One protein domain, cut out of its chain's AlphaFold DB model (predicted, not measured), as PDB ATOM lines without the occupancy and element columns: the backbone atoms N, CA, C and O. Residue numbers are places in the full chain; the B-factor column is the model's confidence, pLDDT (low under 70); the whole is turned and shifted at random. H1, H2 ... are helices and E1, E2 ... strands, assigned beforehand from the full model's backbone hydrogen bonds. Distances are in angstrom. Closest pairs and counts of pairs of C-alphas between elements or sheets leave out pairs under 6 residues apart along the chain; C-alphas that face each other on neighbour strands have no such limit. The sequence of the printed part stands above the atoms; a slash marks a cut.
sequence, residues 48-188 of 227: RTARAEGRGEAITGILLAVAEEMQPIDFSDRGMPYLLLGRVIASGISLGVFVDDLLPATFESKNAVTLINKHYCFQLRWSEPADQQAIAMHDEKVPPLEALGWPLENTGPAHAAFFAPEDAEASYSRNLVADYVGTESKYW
ATOM      1  N   ARG A  48     -30.947 -27.498 -43.300       89.44
ATOM      2  CA  ARG A  48     -31.085 -28.694 -44.140       89.44
ATOM      3  C   ARG A  48     -29.792 -29.504 -44.116       89.44
ATOM      4  O   ARG A  48     -29.877 -30.719 -43.972       89.44
ATOM      5  N   THR A  49     -28.651 -28.824 -44.182       87.81
ATOM      6  CA  THR A  49     -27.323 -29.432 -44.092       87.81
ATOM      7  C   THR A  49     -27.106 -30.120 -42.751       87.81
ATOM      8  O   THR A  49     -26.918 -31.329 -42.716       87.81
ATOM      9  N   ALA A  50     -27.310 -29.406 -41.640       86.81
ATOM     10  CA  ALA A  50     -27.141 -29.953 -40.295       86.81
ATOM     11  C   ALA A  50     -28.014 -31.194 -40.031       86.81
ATOM     12  O   ALA A  50     -27.586 -32.128 -39.364       86.81
ATOM     13  N   ARG A  51     -29.237 -31.238 -40.583       89.81
ATOM     14  CA  ARG A  51     -30.104 -32.424 -40.479       89.81
ATOM     15  C   ARG A  51     -29.586 -33.603 -41.297       89.81
ATOM     16  O   ARG A  51     -29.674 -34.734 -40.833       89.81
ATOM     17  N   ALA A  52     -29.099 -33.358 -42.513       89.19
ATOM     18  CA  ALA A  52     -28.551 -34.415 -43.356       89.19
ATOM     19  C   ALA A  52     -27.252 -34.979 -42.762       89.19
ATOM     20  O   ALA A  52     -27.083 -36.192 -42.731       89.19
ATOM     21  N   GLU A  53     -26.377 -34.109 -42.261       88.00
ATOM     22  CA  GLU A  53     -25.106 -34.470 -41.628       88.00
ATOM     23  C   GLU A  53     -25.303 -35.173 -40.290       88.00
ATOM     24  O   GLU A  53     -24.798 -36.276 -40.129       88.00
ATOM     25  N   GLY A  54     -26.122 -34.627 -39.384       86.81
ATOM     26  CA  GLY A  54     -26.409 -35.293 -38.108       86.81
ATOM     27  C   GLY A  54     -27.055 -36.670 -38.294       86.81
ATOM     28  O   GLY A  54     -26.799 -37.591 -37.526       86.81
ATOM     29  N   ARG A  55     -27.849 -36.850 -39.359       90.50
ATOM     30  CA  ARG A  55     -28.380 -38.168 -39.736       90.50
ATOM     31  C   ARG A  55     -27.296 -39.089 -40.297       90.50
ATOM     32  O   ARG A  55     -27.313 -40.272 -39.987       90.50
ATOM     33  N   GLY A  56     -26.391 -38.569 -41.127       90.00
ATOM     34  CA  GLY A  56     -25.260 -39.330 -41.656       90.00
ATOM     35  C   GLY A  56     -24.377 -39.877 -40.536       90.00
ATOM     36  O   GLY A  56     -24.151 -41.080 -40.478       90.00
ATOM     37  N   GLU A  57     -23.987 -39.020 -39.594       88.50
ATOM     38  CA  GLU A  57     -23.204 -39.399 -38.415       88.50
ATOM     39  C   GLU A  57     -23.904 -40.480 -37.583       88.50
ATOM     40  O   GLU A  57     -23.320 -41.526 -37.296       88.50
ATOM     41  N   ALA A  58     -25.183 -40.262 -37.257       90.69
ATOM     42  CA  ALA A  58     -25.960 -41.199 -36.455       90.69
ATOM     43  C   ALA A  58     -26.093 -42.573 -37.130       90.69
ATOM     44  O   ALA A  58     -25.925 -43.595 -36.470       90.69
ATOM     45  N   ILE A  59     -26.356 -42.615 -38.442       93.56
ATOM     46  CA  ILE A  59     -26.441 -43.876 -39.193       93.56
ATOM     47  C   ILE A  59     -25.091 -44.593 -39.202       93.56
ATOM     48  O   ILE A  59     -25.064 -45.803 -38.995       93.56
ATOM     49  N   THR A  60     -23.980 -43.881 -39.405       90.88
ATOM     50  CA  THR A  60     -22.640 -44.483 -39.373       90.88
ATOM     51  C   THR A  60     -22.331 -45.097 -38.005       90.88
ATOM     52  O   THR A  60     -21.844 -46.223 -37.949       90.88
ATOM     53  N   GLY A  61     -22.675 -44.412 -36.909       89.25
ATOM     54  CA  GLY A  61     -22.519 -44.954 -35.556       89.25
ATOM     55  C   GLY A  61     -23.405 -46.178 -35.291       89.25
ATOM     56  O   GLY A  61     -22.926 -47.183 -34.774       89.25
ATOM     57  N   ILE A  62     -24.678 -46.132 -35.700       93.00
ATOM     58  CA  ILE A  62     -25.605 -47.270 -35.574       93.00
ATOM     59  C   ILE A  62     -25.116 -48.467 -36.387       93.00
ATOM     60  O   ILE A  62     -25.199 -49.599 -35.920       93.00
ATOM     61  N   LEU A  63     -24.613 -48.227 -37.599       94.06
ATOM     62  CA  LEU A  63     -24.109 -49.271 -38.482       94.06
ATOM     63  C   LEU A  63     -22.966 -50.048 -37.827       94.06
ATOM     64  O   LEU A  63     -22.977 -51.274 -37.886       94.06
ATOM     65  N   LEU A  64     -22.025 -49.346 -37.189       90.31
ATOM     66  CA  LEU A  64     -20.935 -49.977 -36.449       90.31
ATOM     67  C   LEU A  64     -21.453 -50.744 -35.228       90.31
ATOM     68  O   LEU A  64     -21.172 -51.929 -35.105       90.31
ATOM     69  N   ALA A  65     -22.264 -50.109 -34.377       90.62
ATOM     70  CA  ALA A  65     -22.768 -50.736 -33.152       90.62
ATOM     71  C   ALA A  65     -23.567 -52.021 -33.442       90.62
ATOM     72  O   ALA A  65     -23.388 -53.047 -32.791       90.62
ATOM     73  N   VAL A  66     -24.416 -51.994 -34.474       94.25
ATOM     74  CA  VAL A  66     -25.149 -53.184 -34.925       94.25
ATOM     75  C   VAL A  66     -24.194 -54.253 -35.455       94.25
ATOM     76  O   VAL A  66     -24.423 -55.439 -35.233       94.25
ATOM     77  N   ALA A  67     -23.148 -53.856 -36.175       91.94
ATOM     78  CA  ALA A  67     -22.177 -54.786 -36.728       91.94
ATOM     79  C   ALA A  67     -21.350 -55.487 -35.637       91.94
ATOM     80  O   ALA A  67     -21.166 -56.701 -35.709       91.94
ATOM     81  N   GLU A  68     -20.930 -54.754 -34.606       88.56
ATOM     82  CA  GLU A  68     -20.248 -55.296 -33.422       88.56
ATOM     83  C   GLU A  68     -21.109 -56.360 -32.719       88.56
ATOM     84  O   GLU A  68     -20.634 -57.454 -32.417       88.56
ATOM     85  N   GLU A  69     -22.411 -56.103 -32.546       90.12
ATOM     86  CA  GLU A  69     -23.352 -57.073 -31.963       90.12
ATOM     87  C   GLU A  69     -23.599 -58.311 -32.845       90.12
ATOM     88  O   GLU A  69     -24.059 -59.349 -32.358       90.12
ATOM     89  N   MET A  70     -23.347 -58.205 -34.150       90.44
ATOM     90  CA  MET A  70     -23.580 -59.265 -35.134       90.44
ATOM     91  C   MET A  70     -22.357 -60.146 -35.400       90.44
ATOM     92  O   MET A  70     -22.460 -61.065 -36.213       90.44
ATOM     93  N   GLN A  71     -21.219 -59.886 -34.755       85.31
ATOM     94  CA  GLN A  71     -19.998 -60.653 -34.989       85.31
ATOM     95  C   GLN A  71     -20.206 -62.164 -34.730       85.31
ATOM     96  O   GLN A  71     -20.811 -62.542 -33.721       85.31
ATOM     97  N   PRO A  72     -19.684 -63.053 -35.600       85.94
ATOM     98  CA  PRO A  72     -18.872 -62.769 -36.787       85.94
ATOM     99  C   PRO A  72     -19.693 -62.356 -38.025       85.94
ATOM    100  O   PRO A  72     -20.729 -62.951 -38.323       85.94
ATOM    101  N   ILE A  73     -19.175 -61.397 -38.801       86.56
ATOM    102  CA  ILE A  73     -19.779 -60.952 -40.070       86.56
ATOM    103  C   ILE A  73     -19.163 -61.664 -41.276       86.56
ATOM    104  O   ILE A  73     -17.956 -61.595 -41.507       86.56
ATOM    105  N   ASP A  74     -20.015 -62.274 -42.105       89.25
ATOM    106  CA  ASP A  74     -19.633 -62.798 -43.416       89.25
ATOM    107  C   ASP A  74     -20.010 -61.810 -44.532       89.25
ATOM    108  O   ASP A  74     -21.158 -61.737 -44.975       89.25
ATOM    109  N   PHE A  75     -19.022 -61.058 -45.020       89.19
ATOM    110  CA  PHE A  75     -19.199 -60.125 -46.139       89.19
ATOM    111  C   PHE A  75     -19.431 -60.812 -47.494       89.19
ATOM    112  O   PHE A  75     -19.740 -60.128 -48.470       89.19
ATOM    113  N   SER A  76     -19.264 -62.134 -47.588       88.19
ATOM    114  CA  SER A  76     -19.530 -62.897 -48.811       88.19
ATOM    115  C   SER A  76     -20.985 -63.368 -48.924       88.19
ATOM    116  O   SER A  76     -21.437 -63.708 -50.023       88.19
ATOM    117  N   ASP A  77     -21.742 -63.337 -47.822       89.81
ATOM    118  CA  ASP A  77     -23.149 -63.722 -47.815       89.81
ATOM    119  C   ASP A  77     -24.031 -62.652 -48.483       89.81
ATOM    120  O   ASP A  77     -24.081 -61.484 -48.093       89.81
ATOM    121  N   ARG A  78     -24.809 -63.083 -49.482       88.19
ATOM    122  CA  ARG A  78     -25.778 -62.241 -50.201       88.19
ATOM    123  C   ARG A  78     -26.942 -61.789 -49.316       88.19
ATOM    124  O   ARG A  78     -27.586 -60.791 -49.639       88.19
ATOM    125  N   GLY A  79     -27.241 -62.524 -48.244       90.56
ATOM    126  CA  GLY A  79     -28.259 -62.164 -47.258       90.56
ATOM    127  C   GLY A  79     -27.796 -61.093 -46.268       90.56
ATOM    128  O   GLY A  79     -28.633 -60.360 -45.732       90.56
ATOM    129  N   MET A  80     -26.481 -60.949 -46.072       92.31
ATOM    130  CA  MET A  80     -25.906 -60.090 -45.039       92.31
ATOM    131  C   MET A  80     -26.311 -58.610 -45.158       92.31
ATOM    132  O   MET A  80     -26.705 -58.035 -44.142       92.31
ATOM    133  N   PRO A  81     -26.347 -57.980 -46.355       92.44
ATOM    134  CA  PRO A  81     -26.817 -56.600 -46.489       92.44
ATOM    135  C   PRO A  81     -28.248 -56.373 -45.991       92.44
ATOM    136  O   PRO A  81     -28.530 -55.350 -45.372       92.44
ATOM    137  N   TYR A  82     -29.150 -57.328 -46.229       94.31
ATOM    138  CA  TYR A  82     -30.553 -57.220 -45.823       94.31
ATOM    139  C   TYR A  82     -30.737 -57.481 -44.328       94.31
ATOM    140  O   TYR A  82     -31.532 -56.802 -43.677       94.31
ATOM    141  N   LEU A  83     -29.983 -58.435 -43.774       93.94
ATOM    142  CA  LEU A  83     -29.981 -58.713 -42.340       93.94
ATOM    143  C   LEU A  83     -29.449 -57.512 -41.547       93.94
ATOM    144  O   LEU A  83     -30.076 -57.090 -40.572       93.94
ATOM    145  N   LEU A  84     -28.329 -56.939 -42.001       94.50
ATOM    146  CA  LEU A  84     -27.738 -55.741 -41.416       94.50
ATOM    147  C   LEU A  84     -28.706 -54.559 -41.512       94.50
ATOM    148  O   LEU A  84     -28.977 -53.910 -40.506       94.50
ATOM    149  N   LEU A  85     -29.299 -54.331 -42.691       95.81
ATOM    150  CA  LEU A  85     -30.292 -53.275 -42.887       95.81
ATOM    151  C   LEU A  85     -31.472 -53.408 -41.916       95.81
ATOM    152  O   LEU A  85     -31.856 -52.421 -41.296       95.81
ATOM    153  N   GLY A  86     -32.026 -54.611 -41.740       95.38
ATOM    154  CA  GLY A  86     -33.140 -54.836 -40.815       95.38
ATOM    155  C   GLY A  86     -32.806 -54.447 -39.371       95.38
ATOM    156  O   GLY A  86     -33.617 -53.809 -38.696       95.38
ATOM    157  N   ARG A  87     -31.592 -54.766 -38.905       95.38
ATOM    158  CA  ARG A  87     -31.125 -54.406 -37.555       95.38
ATOM    159  C   ARG A  87     -30.766 -52.928 -37.418       95.38
ATOM    160  O   ARG A  87     -31.062 -52.336 -36.380       95.38
ATOM    161  N   VAL A  88     -30.199 -52.319 -38.460       95.94
ATOM    162  CA  VAL A  88     -29.951 -50.871 -38.519       95.94
ATOM    163  C   VAL A  88     -31.267 -50.100 -38.479       95.94
ATOM    164  O   VAL A  88     -31.372 -49.134 -37.730       95.94
ATOM    165  N   ILE A  89     -32.296 -50.548 -39.207       95.75
ATOM    166  CA  ILE A  89     -33.629 -49.935 -39.160       95.75
ATOM    167  C   ILE A  89     -34.225 -50.061 -37.754       95.75
ATOM    168  O   ILE A  89     -34.662 -49.065 -37.181       95.75
ATOM    169  N   ALA A  90     -34.195 -51.259 -37.162       94.88
ATOM    170  CA  ALA A  90     -34.723 -51.482 -35.816       94.88
ATOM    171  C   ALA A  90     -34.025 -50.606 -34.756       94.88
ATOM    172  O   ALA A  90     -34.694 -49.997 -33.919       94.88
ATOM    173  N   SER A  91     -32.695 -50.495 -34.829       94.88
ATOM    174  CA  SER A  91     -31.888 -49.676 -33.911       94.88
ATOM    175  C   SER A  91     -32.055 -48.177 -34.167       94.88
ATOM    176  O   SER A  91     -32.125 -47.382 -33.235       94.88
ATOM    177  N   GLY A  92     -32.182 -47.764 -35.429       93.44
ATOM    178  CA  GLY A  92     -32.458 -46.373 -35.778       93.44
ATOM    179  C   GLY A  92     -33.811 -45.909 -35.251       93.44
ATOM    180  O   GLY A  92     -33.888 -44.848 -34.634       93.44
ATOM    181  N   ILE A  93     -34.853 -46.732 -35.390       94.44
ATOM    182  CA  ILE A  93     -36.185 -46.434 -34.848       94.44
ATOM    183  C   ILE A  93     -36.138 -46.301 -33.319       94.44
ATOM    184  O   ILE A  93     -36.722 -45.359 -32.782       94.44
ATOM    185  N   SER A  94     -35.430 -47.192 -32.613       93.62
ATOM    186  CA  SER A  94     -35.340 -47.129 -31.146       93.62
ATOM    187  C   SER A  94     -34.595 -45.886 -30.644       93.62
ATOM    188  O   SER A  94     -34.948 -45.344 -29.597       93.62
ATOM    189  N   LEU A  95     -33.625 -45.387 -31.416       92.50
ATOM    190  CA  LEU A  95     -32.859 -44.172 -31.125       92.50
ATOM    191  C   LEU A  95     -33.502 -42.886 -31.678       92.50
ATOM    192  O   LEU A  95     -32.957 -41.797 -31.497       92.50
ATOM    193  N   GLY A  96     -34.654 -42.983 -32.352       92.88
ATOM    194  CA  GLY A  96     -35.335 -41.835 -32.960       92.88
ATOM    195  C   GLY A  96     -34.615 -41.251 -34.184       92.88
ATOM    196  O   GLY A  96     -34.839 -40.093 -34.541       92.88
ATOM    197  N   VAL A  97     -33.753 -42.032 -34.835       91.62
ATOM    198  CA  VAL A  97     -33.036 -41.661 -36.061       91.62
ATOM    199  C   VAL A  97     -33.859 -42.090 -37.271       91.62
ATOM    200  O   VAL A  97     -34.289 -43.236 -37.378       91.62
ATOM    201  N   PHE A  98     -34.070 -41.176 -38.218       89.69
ATOM    202  CA  PHE A  98     -34.783 -41.499 -39.453       89.69
ATOM    203  C   PHE A  98     -33.916 -42.383 -40.361       89.69
ATOM    204  O   PHE A  98     -32.909 -41.914 -40.892       89.69
ATOM    205  N   VAL A  99     -34.332 -43.634 -40.548       90.69
ATOM    206  CA  VAL A  99     -33.597 -44.685 -41.281       90.69
ATOM    207  C   VAL A  99     -34.420 -45.340 -42.396       90.69
ATOM    208  O   VAL A  99     -33.899 -46.172 -43.130       90.69
ATOM    209  N   ASP A 100     -35.678 -44.932 -42.573       88.31
ATOM    210  CA  ASP A 100     -36.623 -45.553 -43.514       88.31
ATOM    211  C   ASP A 100     -36.243 -45.366 -44.995       88.31
ATOM    212  O   ASP A 100     -36.781 -46.044 -45.867       88.31
ATOM    213  N   ASP A 101     -35.332 -44.435 -45.299       93.06
ATOM    214  CA  ASP A 101     -34.813 -44.194 -46.650       93.06
ATOM    215  C   ASP A 101     -33.509 -44.947 -46.961       93.06
ATOM    216  O   ASP A 101     -32.926 -44.718 -48.023       93.06
ATOM    217  N   LEU A 102     -33.043 -45.818 -46.056       94.88
ATOM    218  CA  LEU A 102     -31.883 -46.678 -46.285       94.88
ATOM    219  C   LEU A 102     -32.253 -47.896 -47.128       94.88
ATOM    220  O   LEU A 102     -33.188 -48.635 -46.829       94.88
ATOM    221  N   LEU A 103     -31.451 -48.138 -48.157       96.19
ATOM    222  CA  LEU A 103     -31.557 -49.294 -49.038       96.19
ATOM    223  C   LEU A 103     -30.182 -49.943 -49.206       96.19
ATOM    224  O   LEU A 103     -29.170 -49.249 -49.106       96.19
ATOM    225  N   PRO A 104     -30.098 -51.248 -49.508       94.50
ATOM    226  CA  PRO A 104     -28.842 -51.847 -49.935       94.50
ATOM    227  C   PRO A 104     -28.400 -51.224 -51.261       94.50
ATOM    228  O   PRO A 104     -29.221 -50.982 -52.151       94.50
ATOM    229  N   ALA A 105     -27.106 -50.955 -51.403       92.25
ATOM    230  CA  ALA A 105     -26.560 -50.472 -52.661       92.25
ATOM    231  C   ALA A 105     -26.689 -51.537 -53.763       92.25
ATOM    232  O   ALA A 105     -26.583 -52.736 -53.515       92.25
ATOM    233  N   THR A 106     -26.898 -51.090 -55.001       87.94
ATOM    234  CA  THR A 106     -27.008 -51.974 -56.175       87.94
ATOM    235  C   THR A 106     -25.662 -52.293 -56.822       87.94
ATOM    236  O   THR A 106     -25.592 -53.160 -57.691       87.94
ATOM    237  N   PHE A 107     -24.601 -51.587 -56.432       85.50
ATOM    238  CA  PHE A 107     -23.241 -51.831 -56.900       85.50
ATOM    239  C   PHE A 107     -22.496 -52.751 -55.932       85.50
ATOM    240  O   PHE A 107     -22.703 -52.704 -54.721       85.50
ATOM    241  N   GLU A 108     -21.604 -53.580 -56.469       77.50
ATOM    242  CA  GLU A 108     -20.817 -54.505 -55.659       77.50
ATOM    243  C   GLU A 108     -19.636 -53.793 -54.993       77.50
ATOM    244  O   GLU A 108     -18.802 -53.171 -55.655       77.50
ATOM    245  N   SER A 109     -19.536 -53.940 -53.675       79.75
ATOM    246  CA  SER A 109     -18.364 -53.576 -52.884       79.75
ATOM    247  C   SER A 109     -17.665 -54.845 -52.407       79.75
ATOM    248  O   SER A 109     -18.261 -55.664 -51.713       79.75
ATOM    249  N   LYS A 110     -16.397 -55.033 -52.788       78.50
ATOM    250  CA  LYS A 110     -15.617 -56.198 -52.347       78.50
ATOM    251  C   LYS A 110     -15.442 -56.160 -50.829       78.50
ATOM    252  O   LYS A 110     -15.020 -55.133 -50.309       78.50
ATOM    253  N   ASN A 111     -15.722 -57.280 -50.160       83.81
ATOM    254  CA  ASN A 111     -15.537 -57.468 -48.714       83.81
ATOM    255  C   ASN A 111     -16.203 -56.380 -47.851       83.81
ATOM    256  O   ASN A 111     -15.663 -55.980 -46.822       83.81
ATOM    257  N   ALA A 112     -17.353 -55.869 -48.295       90.06
ATOM    258  CA  ALA A 112     -18.046 -54.791 -47.612       90.06
ATOM    259  C   ALA A 112     -19.553 -54.861 -47.855       90.06
ATOM    260  O   ALA A 112     -19.996 -55.209 -48.952       90.06
ATOM    261  N   VAL A 113     -20.336 -54.453 -46.857       93.25
ATOM    262  CA  VAL A 113     -21.767 -54.185 -47.017       93.25
ATOM    263  C   VAL A 113     -21.952 -52.695 -47.247       93.25
ATOM    264  O   VAL A 113     -21.498 -51.886 -46.442       93.25
ATOM    265  N   THR A 114     -22.650 -52.331 -48.323       94.38
ATOM    266  CA  THR A 114     -22.922 -50.930 -48.648       94.38
ATOM    267  C   THR A 114     -24.423 -50.645 -48.606       94.38
ATOM    268  O   THR A 114     -25.216 -51.341 -49.243       94.38
ATOM    269  N   LEU A 115     -24.808 -49.611 -47.861       95.25
ATOM    270  CA  LEU A 115     -26.161 -49.066 -47.786       95.25
ATOM    271  C   LEU A 115     -26.169 -47.650 -48.372       95.25
ATOM    272  O   LEU A 115     -25.159 -46.953 -48.368       95.25
ATOM    273  N   ILE A 116     -27.306 -47.196 -48.878       95.19
ATOM    274  CA  ILE A 116     -27.440 -45.893 -49.524       95.19
ATOM    275  C   ILE A 116     -28.760 -45.243 -49.126       95.19
ATOM    276  O   ILE A 116     -29.775 -45.919 -48.974       95.19
ATOM    277  N   ASN A 117     -28.752 -43.923 -48.971       94.56
ATOM    278  CA  ASN A 117     -29.969 -43.118 -48.911       94.56
ATOM    279  C   ASN A 117     -29.882 -41.953 -49.903       94.56
ATOM    280  O   ASN A 117     -28.976 -41.884 -50.726       94.56
ATOM    281  N   LYS A 118     -30.808 -40.994 -49.825       93.44
ATOM    282  CA  LYS A 118     -30.832 -39.830 -50.729       93.44
ATOM    283  C   LYS A 118     -29.541 -38.990 -50.742       93.44
ATOM    284  O   LYS A 118     -29.297 -38.268 -51.704       93.44
ATOM    285  N   HIS A 119     -28.776 -38.987 -49.657       92.44
ATOM    286  CA  HIS A 119     -27.691 -38.031 -49.428       92.44
ATOM    287  C   HIS A 119     -26.326 -38.689 -49.231       92.44
ATOM    288  O   HIS A 119     -25.316 -38.070 -49.555       92.44
ATOM    289  N   TYR A 120     -26.306 -39.920 -48.730       92.62
ATOM    290  CA  TYR A 120     -25.111 -40.612 -48.281       92.62
ATOM    291  C   TYR A 120     -25.041 -42.032 -48.823       92.62
ATOM    292  O   TYR A 120     -26.055 -42.721 -48.964       92.62
ATOM    293  N   CYS A 121     -23.808 -42.462 -49.052       93.38
ATOM    294  CA  CYS A 121     -23.410 -43.851 -49.145       93.38
ATOM    295  C   CYS A 121     -22.770 -44.252 -47.815       93.38
ATOM    296  O   CYS A 121     -21.914 -43.531 -47.306       93.38
ATOM    297  N   PHE A 122     -23.178 -45.389 -47.268       93.25
ATOM    298  CA  PHE A 122     -22.653 -45.956 -46.036       93.25
ATOM    299  C   PHE A 122     -22.008 -47.298 -46.326       93.25
ATOM    300  O   PHE A 122     -22.585 -48.104 -47.051       93.25
ATOM    301  N   GLN A 123     -20.843 -47.564 -45.753       92.62
ATOM    302  CA  GLN A 123     -20.144 -48.826 -45.966       92.62
ATOM    303  C   GLN A 123     -19.638 -49.381 -44.645       92.62
ATOM    304  O   GLN A 123     -19.021 -48.656 -43.873       92.62
ATOM    305  N   LEU A 124     -19.888 -50.665 -44.422       92.06
ATOM    306  CA  LEU A 124     -19.304 -51.454 -43.351       92.06
ATOM    307  C   LEU A 124     -18.302 -52.429 -43.964       92.06
ATOM    308  O   LEU A 124     -18.645 -53.138 -44.916       92.06
ATOM    309  N   ARG A 125     -17.088 -52.477 -43.423       88.81
ATOM    310  CA  ARG A 125     -16.022 -53.376 -43.881       88.81
ATOM    311  C   ARG A 125     -14.981 -53.594 -42.792       88.81
ATOM    312  O   ARG A 125     -15.021 -52.949 -41.751       88.81
ATOM    313  N   TRP A 126     -14.028 -54.471 -43.068       82.25
ATOM    314  CA  TRP A 126     -12.826 -54.607 -42.258       82.25
ATOM    315  C   TRP A 126     -11.882 -53.408 -42.439       82.25
ATOM    316  O   TRP A 126     -11.638 -52.961 -43.562       82.25
ATOM    317  N   SER A 127     -11.323 -52.921 -41.334       75.69
ATOM    318  CA  SER A 127     -10.266 -51.914 -41.300       75.69
ATOM    319  C   SER A 127      -8.913 -52.607 -41.454       75.69
ATOM    320  O   SER A 127      -8.241 -52.957 -40.486       75.69
ATOM    321  N   GLU A 128      -8.531 -52.898 -42.699       67.19
ATOM    322  CA  GLU A 128      -7.240 -53.530 -42.989       67.19
ATOM    323  C   GLU A 128      -6.089 -52.543 -42.722       67.19
ATOM    324  O   GLU A 128      -6.054 -51.481 -43.349       67.19
ATOM    325  N   PRO A 129      -5.121 -52.861 -41.839       57.06
ATOM    326  CA  PRO A 129      -4.001 -51.971 -41.565       57.06
ATOM    327  C   PRO A 129      -3.211 -51.632 -42.831       57.06
ATOM    328  O   PRO A 129      -2.910 -52.506 -43.644       57.06
ATOM    329  N   ALA A 130      -2.801 -50.366 -42.953       54.12
ATOM    330  CA  ALA A 130      -1.975 -49.886 -44.064       54.12
ATOM    331  C   ALA A 130      -0.653 -50.665 -44.234       54.12
ATOM    332  O   ALA A 130      -0.111 -50.726 -45.337       54.12
ATOM    333  N   ASP A 131      -0.142 -51.250 -43.148       55.22
ATOM    334  CA  ASP A 131       1.067 -52.064 -43.136       55.22
ATOM    335  C   ASP A 131       0.727 -53.521 -42.794       55.22
ATOM    336  O   ASP A 131       0.356 -53.851 -41.664       55.22
ATOM    337  N   GLN A 132       0.894 -54.416 -43.770       52.69
ATOM    338  CA  GLN A 132       0.701 -55.855 -43.578       52.69
ATOM    339  C   GLN A 132       1.658 -56.443 -42.527       52.69
ATOM    340  O   GLN A 132       1.362 -57.491 -41.954       52.69
ATOM    341  N   GLN A 133       2.785 -55.780 -42.229       50.34
ATOM    342  CA  GLN A 133       3.702 -56.202 -41.167       50.34
ATOM    343  C   GLN A 133       3.138 -55.928 -39.764       50.34
ATOM    344  O   GLN A 133       3.455 -56.669 -38.834       50.34
ATOM    345  N   ALA A 134       2.251 -54.937 -39.611       47.44
ATOM    346  CA  ALA A 134       1.569 -54.656 -38.346       47.44
ATOM    347  C   ALA A 134       0.518 -55.728 -38.003       47.44
ATOM    348  O   ALA A 134       0.349 -56.070 -36.833       47.44
ATOM    349  N   ILE A 135      -0.116 -56.332 -39.018       47.19
ATOM    350  CA  ILE A 135      -1.069 -57.450 -38.863       47.19
ATOM    351  C   ILE A 135      -0.387 -58.664 -38.214       47.19
ATOM    352  O   ILE A 135      -1.002 -59.377 -37.431       47.19
ATOM    353  N   ALA A 136       0.903 -58.883 -38.488       48.03
ATOM    354  CA  ALA A 136       1.660 -59.994 -37.915       48.03
ATOM    355  C   ALA A 136       2.028 -59.802 -36.428       48.03
ATOM    356  O   ALA A 136       2.451 -60.763 -35.788       48.03
ATOM    357  N   MET A 137       1.904 -58.581 -35.888       45.59
ATOM    358  CA  MET A 137       2.233 -58.261 -34.490       45.59
ATOM    359  C   MET A 137       1.019 -58.266 -33.552       45.59
ATOM    360  O   MET A 137       1.205 -58.331 -32.338       45.59
ATOM    361  N   HIS A 138      -0.205 -58.209 -34.084       46.09
ATOM    362  CA  HIS A 138      -1.425 -58.352 -33.295       46.09
ATOM    363  C   HIS A 138      -1.823 -59.836 -33.233       46.09
ATOM    364  O   HIS A 138      -2.048 -60.471 -34.256       46.09
ATOM    365  N   ASP A 139      -1.918 -60.397 -32.022       45.88
ATOM    366  CA  ASP A 139      -2.366 -61.785 -31.778       45.88
ATOM    367  C   ASP A 139      -3.825 -62.040 -32.238       45.88
ATOM    368  O   ASP A 139      -4.274 -63.186 -32.328       45.88
ATOM    369  N   GLU A 140      -4.573 -60.980 -32.561       51.16
ATOM    370  CA  GLU A 140      -5.921 -61.034 -33.123       51.16
ATOM    371  C   GLU A 140      -5.865 -61.187 -34.647       51.16
ATOM    372  O   GLU A 140      -5.487 -60.288 -35.391       51.16
ATOM    373  N   LYS A 141      -6.268 -62.366 -35.133       56.84
ATOM    374  CA  LYS A 141      -6.271 -62.710 -36.567       56.84
ATOM    375  C   LYS A 141      -7.362 -62.009 -37.386       56.84
ATOM    376  O   LYS A 141      -7.414 -62.219 -38.596       56.84
ATOM    377  N   VAL A 142      -8.254 -61.252 -36.749       62.34
ATOM    378  CA  VAL A 142      -9.395 -60.603 -37.402       62.34
ATOM    379  C   VAL A 142      -9.207 -59.090 -37.286       62.34
ATOM    380  O   VAL A 142      -9.093 -58.604 -36.165       62.34
ATOM    381  N   PRO A 143      -9.117 -58.352 -38.407       65.88
ATOM    382  CA  PRO A 143      -9.029 -56.893 -38.369       65.88
ATOM    383  C   PRO A 143     -10.294 -56.291 -37.731       65.88
ATOM    384  O   PRO A 143     -11.356 -56.901 -37.840       65.88
ATOM    385  N   PRO A 144     -10.222 -55.106 -37.108       73.94
ATOM    386  CA  PRO A 144     -11.403 -54.449 -36.552       73.94
ATOM    387  C   PRO A 144     -12.367 -53.997 -37.655       73.94
ATOM    388  O   PRO A 144     -11.975 -53.820 -38.813       73.94
ATOM    389  N   LEU A 145     -13.636 -53.787 -37.317       81.75
ATOM    390  CA  LEU A 145     -14.616 -53.199 -38.226       81.75
ATOM    391  C   LEU A 145     -14.423 -51.687 -38.377       81.75
ATOM    392  O   LEU A 145     -14.028 -50.972 -37.457       81.75
ATOM    393  N   GLU A 146     -14.787 -51.180 -39.550       82.12
ATOM    394  CA  GLU A 146     -14.998 -49.758 -39.787       82.12
ATOM    395  C   GLU A 146     -16.327 -49.521 -40.514       82.12
ATOM    396  O   GLU A 146     -16.642 -50.153 -41.529       82.12
ATOM    397  N   ALA A 147     -17.108 -48.577 -39.990       88.56
ATOM    398  CA  ALA A 147     -18.279 -48.018 -40.641       88.56
ATOM    399  C   ALA A 147     -17.959 -46.627 -41.196       88.56
ATOM    400  O   ALA A 147     -17.294 -45.803 -40.568       88.56
ATOM    401  N   LEU A 148     -18.460 -46.353 -42.391       88.06
ATOM    402  CA  LEU A 148     -18.167 -45.152 -43.160       88.06
ATOM    403  C   LEU A 148     -19.467 -44.548 -43.668       88.06
ATOM    404  O   LEU A 148     -20.415 -45.275 -43.954       88.06
ATOM    405  N   GLY A 149     -19.500 -43.232 -43.826       89.25
ATOM    406  CA  GLY A 149     -20.574 -42.506 -44.492       89.25
ATOM    407  C   GLY A 149     -19.995 -41.370 -45.323       89.25
ATOM    408  O   GLY A 149     -19.281 -40.540 -44.781       89.25
ATOM    409  N   TRP A 150     -20.277 -41.289 -46.619       88.81
ATOM    410  CA  TRP A 150     -19.809 -40.178 -47.461       88.81
ATOM    411  C   TRP A 150     -20.903 -39.683 -48.415       88.81
ATOM    412  O   TRP A 150     -21.832 -40.435 -48.732       88.81
ATOM    413  N   PRO A 151     -20.843 -38.414 -48.850       89.75
ATOM    414  CA  PRO A 151     -21.890 -37.822 -49.667       89.75
ATOM    415  C   PRO A 151     -21.983 -38.450 -51.065       89.75
ATOM    416  O   PRO A 151     -20.991 -38.846 -51.673       89.75
ATOM    417  N   LEU A 152     -23.196 -38.511 -51.617       89.56
ATOM    418  CA  LEU A 152     -23.414 -38.974 -52.996       89.56
ATOM    419  C   LEU A 152     -23.125 -37.904 -54.049       89.56
ATOM    420  O   LEU A 152     -22.755 -38.232 -55.174       89.56
ATOM    421  N   GLU A 153     -23.295 -36.634 -53.690       86.31
ATOM    422  CA  GLU A 153     -23.141 -35.495 -54.592       86.31
ATOM    423  C   GLU A 153     -22.197 -34.456 -53.979       86.31
ATOM    424  O   GLU A 153     -22.235 -34.198 -52.779       86.31
ATOM    425  N   ASN A 154     -21.387 -33.808 -54.822       78.12
ATOM    426  CA  ASN A 154     -20.491 -32.716 -54.410       78.12
ATOM    427  C   ASN A 154     -21.270 -31.455 -54.008       78.12
ATOM    428  O   ASN A 154     -20.756 -30.589 -53.299       78.12
ATOM    429  N   THR A 155     -22.504 -31.321 -54.495       79.62
ATOM    430  CA  THR A 155     -23.388 -30.190 -54.223       79.62
ATOM    431  C   THR A 155     -24.676 -30.701 -53.615       79.62
ATOM    432  O   THR A 155     -25.290 -31.606 -54.160       79.62
ATOM    433  N   GLY A 156     -25.127 -30.105 -52.518       81.12
ATOM    434  CA  GLY A 156     -26.331 -30.567 -51.837       81.12
ATOM    435  C   GLY A 156     -26.292 -30.237 -50.353       81.12
ATOM    436  O   GLY A 156     -25.527 -29.377 -49.953       81.12
ATOM    437  N   PRO A 157     -27.139 -30.865 -49.529       82.94
ATOM    438  CA  PRO A 157     -27.115 -30.682 -48.081       82.94
ATOM    439  C   PRO A 157     -26.111 -31.598 -47.362       82.94
ATOM    440  O   PRO A 157     -25.988 -31.500 -46.152       82.94
ATOM    441  N   ALA A 158     -25.444 -32.526 -48.047       84.06
ATOM    442  CA  ALA A 158     -24.482 -33.439 -47.436       84.06
ATOM    443  C   ALA A 158     -23.067 -33.067 -47.869       84.06
ATOM    444  O   ALA A 158     -22.789 -33.036 -49.068       84.06
ATOM    445  N   HIS A 159     -22.202 -32.773 -46.898       78.50
ATOM    446  CA  HIS A 159     -20.840 -32.312 -47.161       78.50
ATOM    447  C   HIS A 159     -19.774 -33.017 -46.312       78.50
ATOM    448  O   HIS A 159     -18.620 -33.116 -46.721       78.50
ATOM    449  N   ALA A 160     -20.138 -33.534 -45.144       80.25
ATOM    450  CA  ALA A 160     -19.203 -34.260 -44.300       80.25
ATOM    451  C   ALA A 160     -19.065 -35.727 -44.724       80.25
ATOM    452  O   ALA A 160     -20.017 -36.330 -45.207       80.25
ATOM    453  N   ALA A 161     -17.894 -36.310 -44.490       81.81
ATOM    454  CA  ALA A 161     -17.711 -37.755 -44.460       81.81
ATOM    455  C   ALA A 161     -17.518 -38.202 -43.004       81.81
ATOM    456  O   ALA A 161     -16.834 -37.535 -42.225       81.81
ATOM    457  N   PHE A 162     -18.117 -39.324 -42.636       83.00
ATOM    458  CA  PHE A 162     -18.126 -39.896 -41.298       83.00
ATOM    459  C   PHE A 162     -17.397 -41.224 -41.298       83.00
ATOM    460  O   PHE A 162     -17.511 -42.013 -42.237       83.00
ATOM    461  N   PHE A 163     -16.670 -41.468 -40.222       80.00
ATOM    462  CA  PHE A 163     -15.870 -42.663 -40.052       80.00
ATOM    463  C   PHE A 163     -15.979 -43.101 -38.593       80.00
ATOM    464  O   PHE A 163     -15.770 -42.297 -37.681       80.00
ATOM    465  N   ALA A 164     -16.318 -44.364 -38.386       77.12
ATOM    466  CA  ALA A 164     -16.449 -44.984 -37.080       77.12
ATOM    467  C   ALA A 164     -15.699 -46.328 -37.107       77.12
ATOM    468  O   ALA A 164     -16.236 -47.313 -37.617       77.12
ATOM    469  N   PRO A 165     -14.439 -46.364 -36.644       72.19
ATOM    470  CA  PRO A 165     -13.711 -47.604 -36.373       72.19
ATOM    471  C   PRO A 165     -14.173 -48.228 -35.047       72.19
ATOM    472  O   PRO A 165     -14.404 -47.490 -34.093       72.19
ATOM    473  N   GLU A 166     -14.213 -49.560 -34.968       64.00
ATOM    474  CA  GLU A 166     -14.493 -50.341 -33.740       64.00
ATOM    475  C   GLU A 166     -13.522 -49.984 -32.592       64.00
ATOM    476  O   GLU A 166     -13.922 -49.812 -31.442       64.00
ATOM    477  N   ASP A 167     -12.245 -49.752 -32.914       60.56
ATOM    478  CA  ASP A 167     -11.182 -49.496 -31.928       60.56
ATOM    479  C   ASP A 167     -10.894 -48.007 -31.633       60.56
ATOM    480  O   ASP A 167      -9.945 -47.689 -30.904       60.56
ATOM    481  N   ALA A 168     -11.677 -47.067 -32.176       50.56
ATOM    482  CA  ALA A 168     -11.458 -45.629 -31.976       50.56
ATOM    483  C   ALA A 168     -12.555 -44.973 -31.121       50.56
ATOM    484  O   ALA A 168     -13.724 -45.344 -31.169       50.56
ATOM    485  N   GLU A 169     -12.190 -43.958 -30.327       41.84
ATOM    486  CA  GLU A 169     -13.178 -43.178 -29.574       41.84
ATOM    487  C   GLU A 169     -14.024 -42.304 -30.510       41.84
ATOM    488  O   GLU A 169     -13.486 -41.395 -31.134       41.84
ATOM    489  N   ALA A 170     -15.340 -42.559 -30.512       41.47
ATOM    490  CA  ALA A 170     -16.420 -41.830 -31.189       41.47
ATOM    491  C   ALA A 170     -16.252 -41.607 -32.710       41.47
ATOM    492  O   ALA A 170     -15.168 -41.412 -33.253       41.47
ATOM    493  N   SER A 171     -17.377 -41.602 -33.427       44.88
ATOM    494  CA  SER A 171     -17.420 -41.257 -34.847       44.88
ATOM    495  C   SER A 171     -16.760 -39.899 -35.087       44.88
ATOM    496  O   SER A 171     -17.207 -38.884 -34.554       44.88
ATOM    497  N   TYR A 172     -15.704 -39.851 -35.899       51.09
ATOM    498  CA  TYR A 172     -15.096 -38.582 -36.284       51.09
ATOM    499  C   TYR A 172     -15.744 -38.068 -37.574       51.09
ATOM    500  O   TYR A 172     -15.747 -38.734 -38.613       51.09
ATOM    501  N   SER A 173     -16.299 -36.854 -37.521       47.66
ATOM    502  CA  SER A 173     -16.812 -36.139 -38.694       47.66
ATOM    503  C   SER A 173     -15.669 -35.401 -39.401       47.66
ATOM    504  O   SER A 173     -15.041 -34.520 -38.807       47.66
ATOM    505  N   ARG A 174     -15.392 -35.716 -40.672       58.50
ATOM    506  CA  ARG A 174     -14.425 -34.991 -41.512       58.50
ATOM    507  C   ARG A 174     -15.142 -34.071 -42.493       58.50
ATOM    508  O   ARG A 174     -16.042 -34.486 -43.217       58.50
ATOM    509  N   ASN A 175     -14.669 -32.833 -42.588       46.47
ATOM    510  CA  ASN A 175     -15.155 -31.830 -43.535       46.47
ATOM    511  C   ASN A 175     -14.423 -31.956 -44.890       46.47
ATOM    512  O   ASN A 175     -13.765 -31.023 -45.345       46.47
ATOM    513  N   LEU A 176     -14.456 -33.149 -45.495       54.91
ATOM    514  CA  LEU A 176     -13.701 -33.488 -46.711       54.91
ATOM    515  C   LEU A 176     -14.644 -33.806 -47.881       54.91
ATOM    516  O   LEU A 176     -14.589 -34.884 -48.467       54.91
ATOM    517  N   VAL A 177     -15.491 -32.831 -48.244       51.50
ATOM    518  CA  VAL A 177     -16.325 -32.855 -49.467       51.50
ATOM    519  C   VAL A 177     -15.493 -33.160 -50.711       51.50
ATOM    520  O   VAL A 177     -15.974 -33.797 -51.637       51.50
ATOM    521  N   ALA A 178     -14.256 -32.652 -50.766       50.81
ATOM    522  CA  ALA A 178     -13.539 -32.519 -52.028       50.81
ATOM    523  C   ALA A 178     -13.175 -33.860 -52.691       50.81
ATOM    524  O   ALA A 178     -13.050 -33.892 -53.914       50.81
ATOM    525  N   ASP A 179     -13.053 -34.949 -51.919       64.00
ATOM    526  CA  ASP A 179     -12.413 -36.181 -52.403       64.00
ATOM    527  C   ASP A 179     -13.243 -37.473 -52.241       64.00
ATOM    528  O   ASP A 179     -12.909 -38.485 -52.874       64.00
ATOM    529  N   TYR A 180     -14.334 -37.454 -51.461       73.31
ATOM    530  CA  TYR A 180     -15.177 -38.628 -51.169       73.31
ATOM    531  C   TYR A 180     -16.628 -38.397 -51.592       73.31
ATOM    532  O   TYR A 180     -17.491 -38.127 -50.760       73.31
ATOM    533  N   VAL A 181     -16.897 -38.480 -52.899       82.38
ATOM    534  CA  VAL A 181     -18.246 -38.292 -53.444       82.38
ATOM    535  C   VAL A 181     -18.636 -39.355 -54.458       82.38
ATOM    536  O   VAL A 181     -17.878 -39.690 -55.366       82.38
ATOM    537  N   GLY A 182     -19.879 -39.816 -54.337       85.56
ATOM    538  CA  GLY A 182     -20.525 -40.692 -55.307       85.56
ATOM    539  C   GLY A 182     -20.272 -42.173 -55.054       85.56
ATOM    540  O   GLY A 182     -19.816 -42.593 -53.991       85.56
ATOM    541  N   THR A 183     -20.617 -42.986 -56.052       86.50
ATOM    542  CA  THR A 183     -20.614 -44.453 -55.956       86.50
ATOM    543  C   THR A 183     -19.485 -45.104 -56.749       86.50
ATOM    544  O   THR A 183     -19.370 -46.324 -56.745       86.50
ATOM    545  N   GLU A 184     -18.638 -44.332 -57.433       84.25
ATOM    546  CA  GLU A 184     -17.518 -44.889 -58.199       84.25
ATOM    547  C   GLU A 184     -16.359 -45.250 -57.264       84.25
ATOM    548  O   GLU A 184     -15.978 -44.455 -56.405       84.25
ATOM    549  N   SER A 185     -15.750 -46.420 -57.470       80.88
ATOM    550  CA  SER A 185     -14.733 -46.987 -56.570       80.88
ATOM    551  C   SER A 185     -13.516 -46.097 -56.334       80.88
ATOM    552  O   SER A 185     -12.955 -46.105 -55.244       80.88
ATOM    553  N   LYS A 186     -13.132 -45.271 -57.316       77.94
ATOM    554  CA  LYS A 186     -12.050 -44.285 -57.150       77.94
ATOM    555  C   LYS A 186     -12.353 -43.228 -56.086       77.94
ATOM    556  O   LYS A 186     -11.410 -42.591 -55.638       77.94
ATOM    557  N   TYR A 187     -13.626 -42.998 -55.741       75.56
ATOM    558  CA  TYR A 187     -14.072 -42.042 -54.720       75.56
ATOM    559  C   TYR A 187     -14.388 -42.658 -53.372       75.56
ATOM    560  O   TYR A 187     -14.726 -41.930 -52.441       75.56
ATOM    561  N   TRP A 188     -14.229 -43.970 -53.233       78.94
ATOM    562  CA  TRP A 188     -14.447 -44.614 -51.953       78.94
ATOM    563  C   TRP A 188     -13.278 -44.325 -51.009       78.94
ATOM    564  O   TRP A 188     -12.120 -44.323 -51.442       78.94
TER     565      TRP A 188
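This is residues 48 to 188 of the 227 residues of an uncharacterized protein of Planctomycetes bacterium (UniProt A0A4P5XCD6). One twisted sheet of five strands has the long helix H1 packed lengthwise on one face, and H2 crosses H1 steeply near the sheet's E1 edge. Past the ends of E2 and E3 the chain makes a long loop that holds the short helix H3, and its residues 136 to 141 stick out; on the other face of the sheet lies the last stretch, residues 175 to 188, with no named element. The printed part has 141 residues, with three named helices and five named strands in the order H1 H2 E1 E2 H3 E3 E4 E5; the sheet runs E1 E2 E3 E4 E5, all antiparallel. The class is mixed, helices and strands, with under half of the residues, 68, in named elements. The whole is compact, with a radius of gyration of the C-alphas of 14.7 A and spans of 45 by 32 by 29 A.

Start with H1, residues 48 to 69, which touches H2, residues 80 to 94, with its residues 59 to 67 alone; the closest C-alphas, those of Leu 63 and Val 88, are 6.1 A apart, and the tilt is steep at 62 degrees, opposite ways. Next come E1, residues 112 to 116, and E2, residues 120 to 126, a hairpin with N 115 and O 122 2.8 A apart, within hydrogen-bond range. H3, residues 132 to 135, is not on the sheet. E3, residues 145 to 151, is the antiparallel neighbour of E2, with N 123 and O 148 at 2.9 A. E3, E4, residues 161 to 165, and E5, residues 172 to 174, form a meander, each strand the antiparallel neighbour of the one before; look for N 147 and O 164 at 2.8 A, and N 174 and O 161 at 2.8 A. H1 and H2 are on one face of the sheet, which gives two layers. H1 is at a height over the sheet of 7.9 A, over E3 and E4, and runs along the strands, at 18 degrees to E3 on the local plane. The closest C-alphas of H2 and E1 are those of Pro 81 and Val 113, 5.6 A apart. In H1 and H2 every O i to N i+4 pair is within hydrogen-bond range; H3 is too short for such a pair.

Find C-alpha 48 at (-31.085, -28.694, -44.140); from there H1 runs 31.8 A to C-alpha 69 at (-23.352, -57.073, -31.963). H2 is 21.2 A long, E2 19.6 A and E3 20.5 A; E1, E4, E5 and H3 are shorter, at 13.1, 13.4, 6.4 and 5.3 A. E5 ends at C-alpha 174, (-14.425, -34.991, -41.512).

The two C-alphas farthest apart are those of Arg 48 and Ala 136, at 45.7 A. The printed part has no cut, and its one long link is H2 to E1, with 17 residues. Look for pLDDT under 70 at residues 128 to 143 and 166 to 179; the mean of the printed part is 80.7.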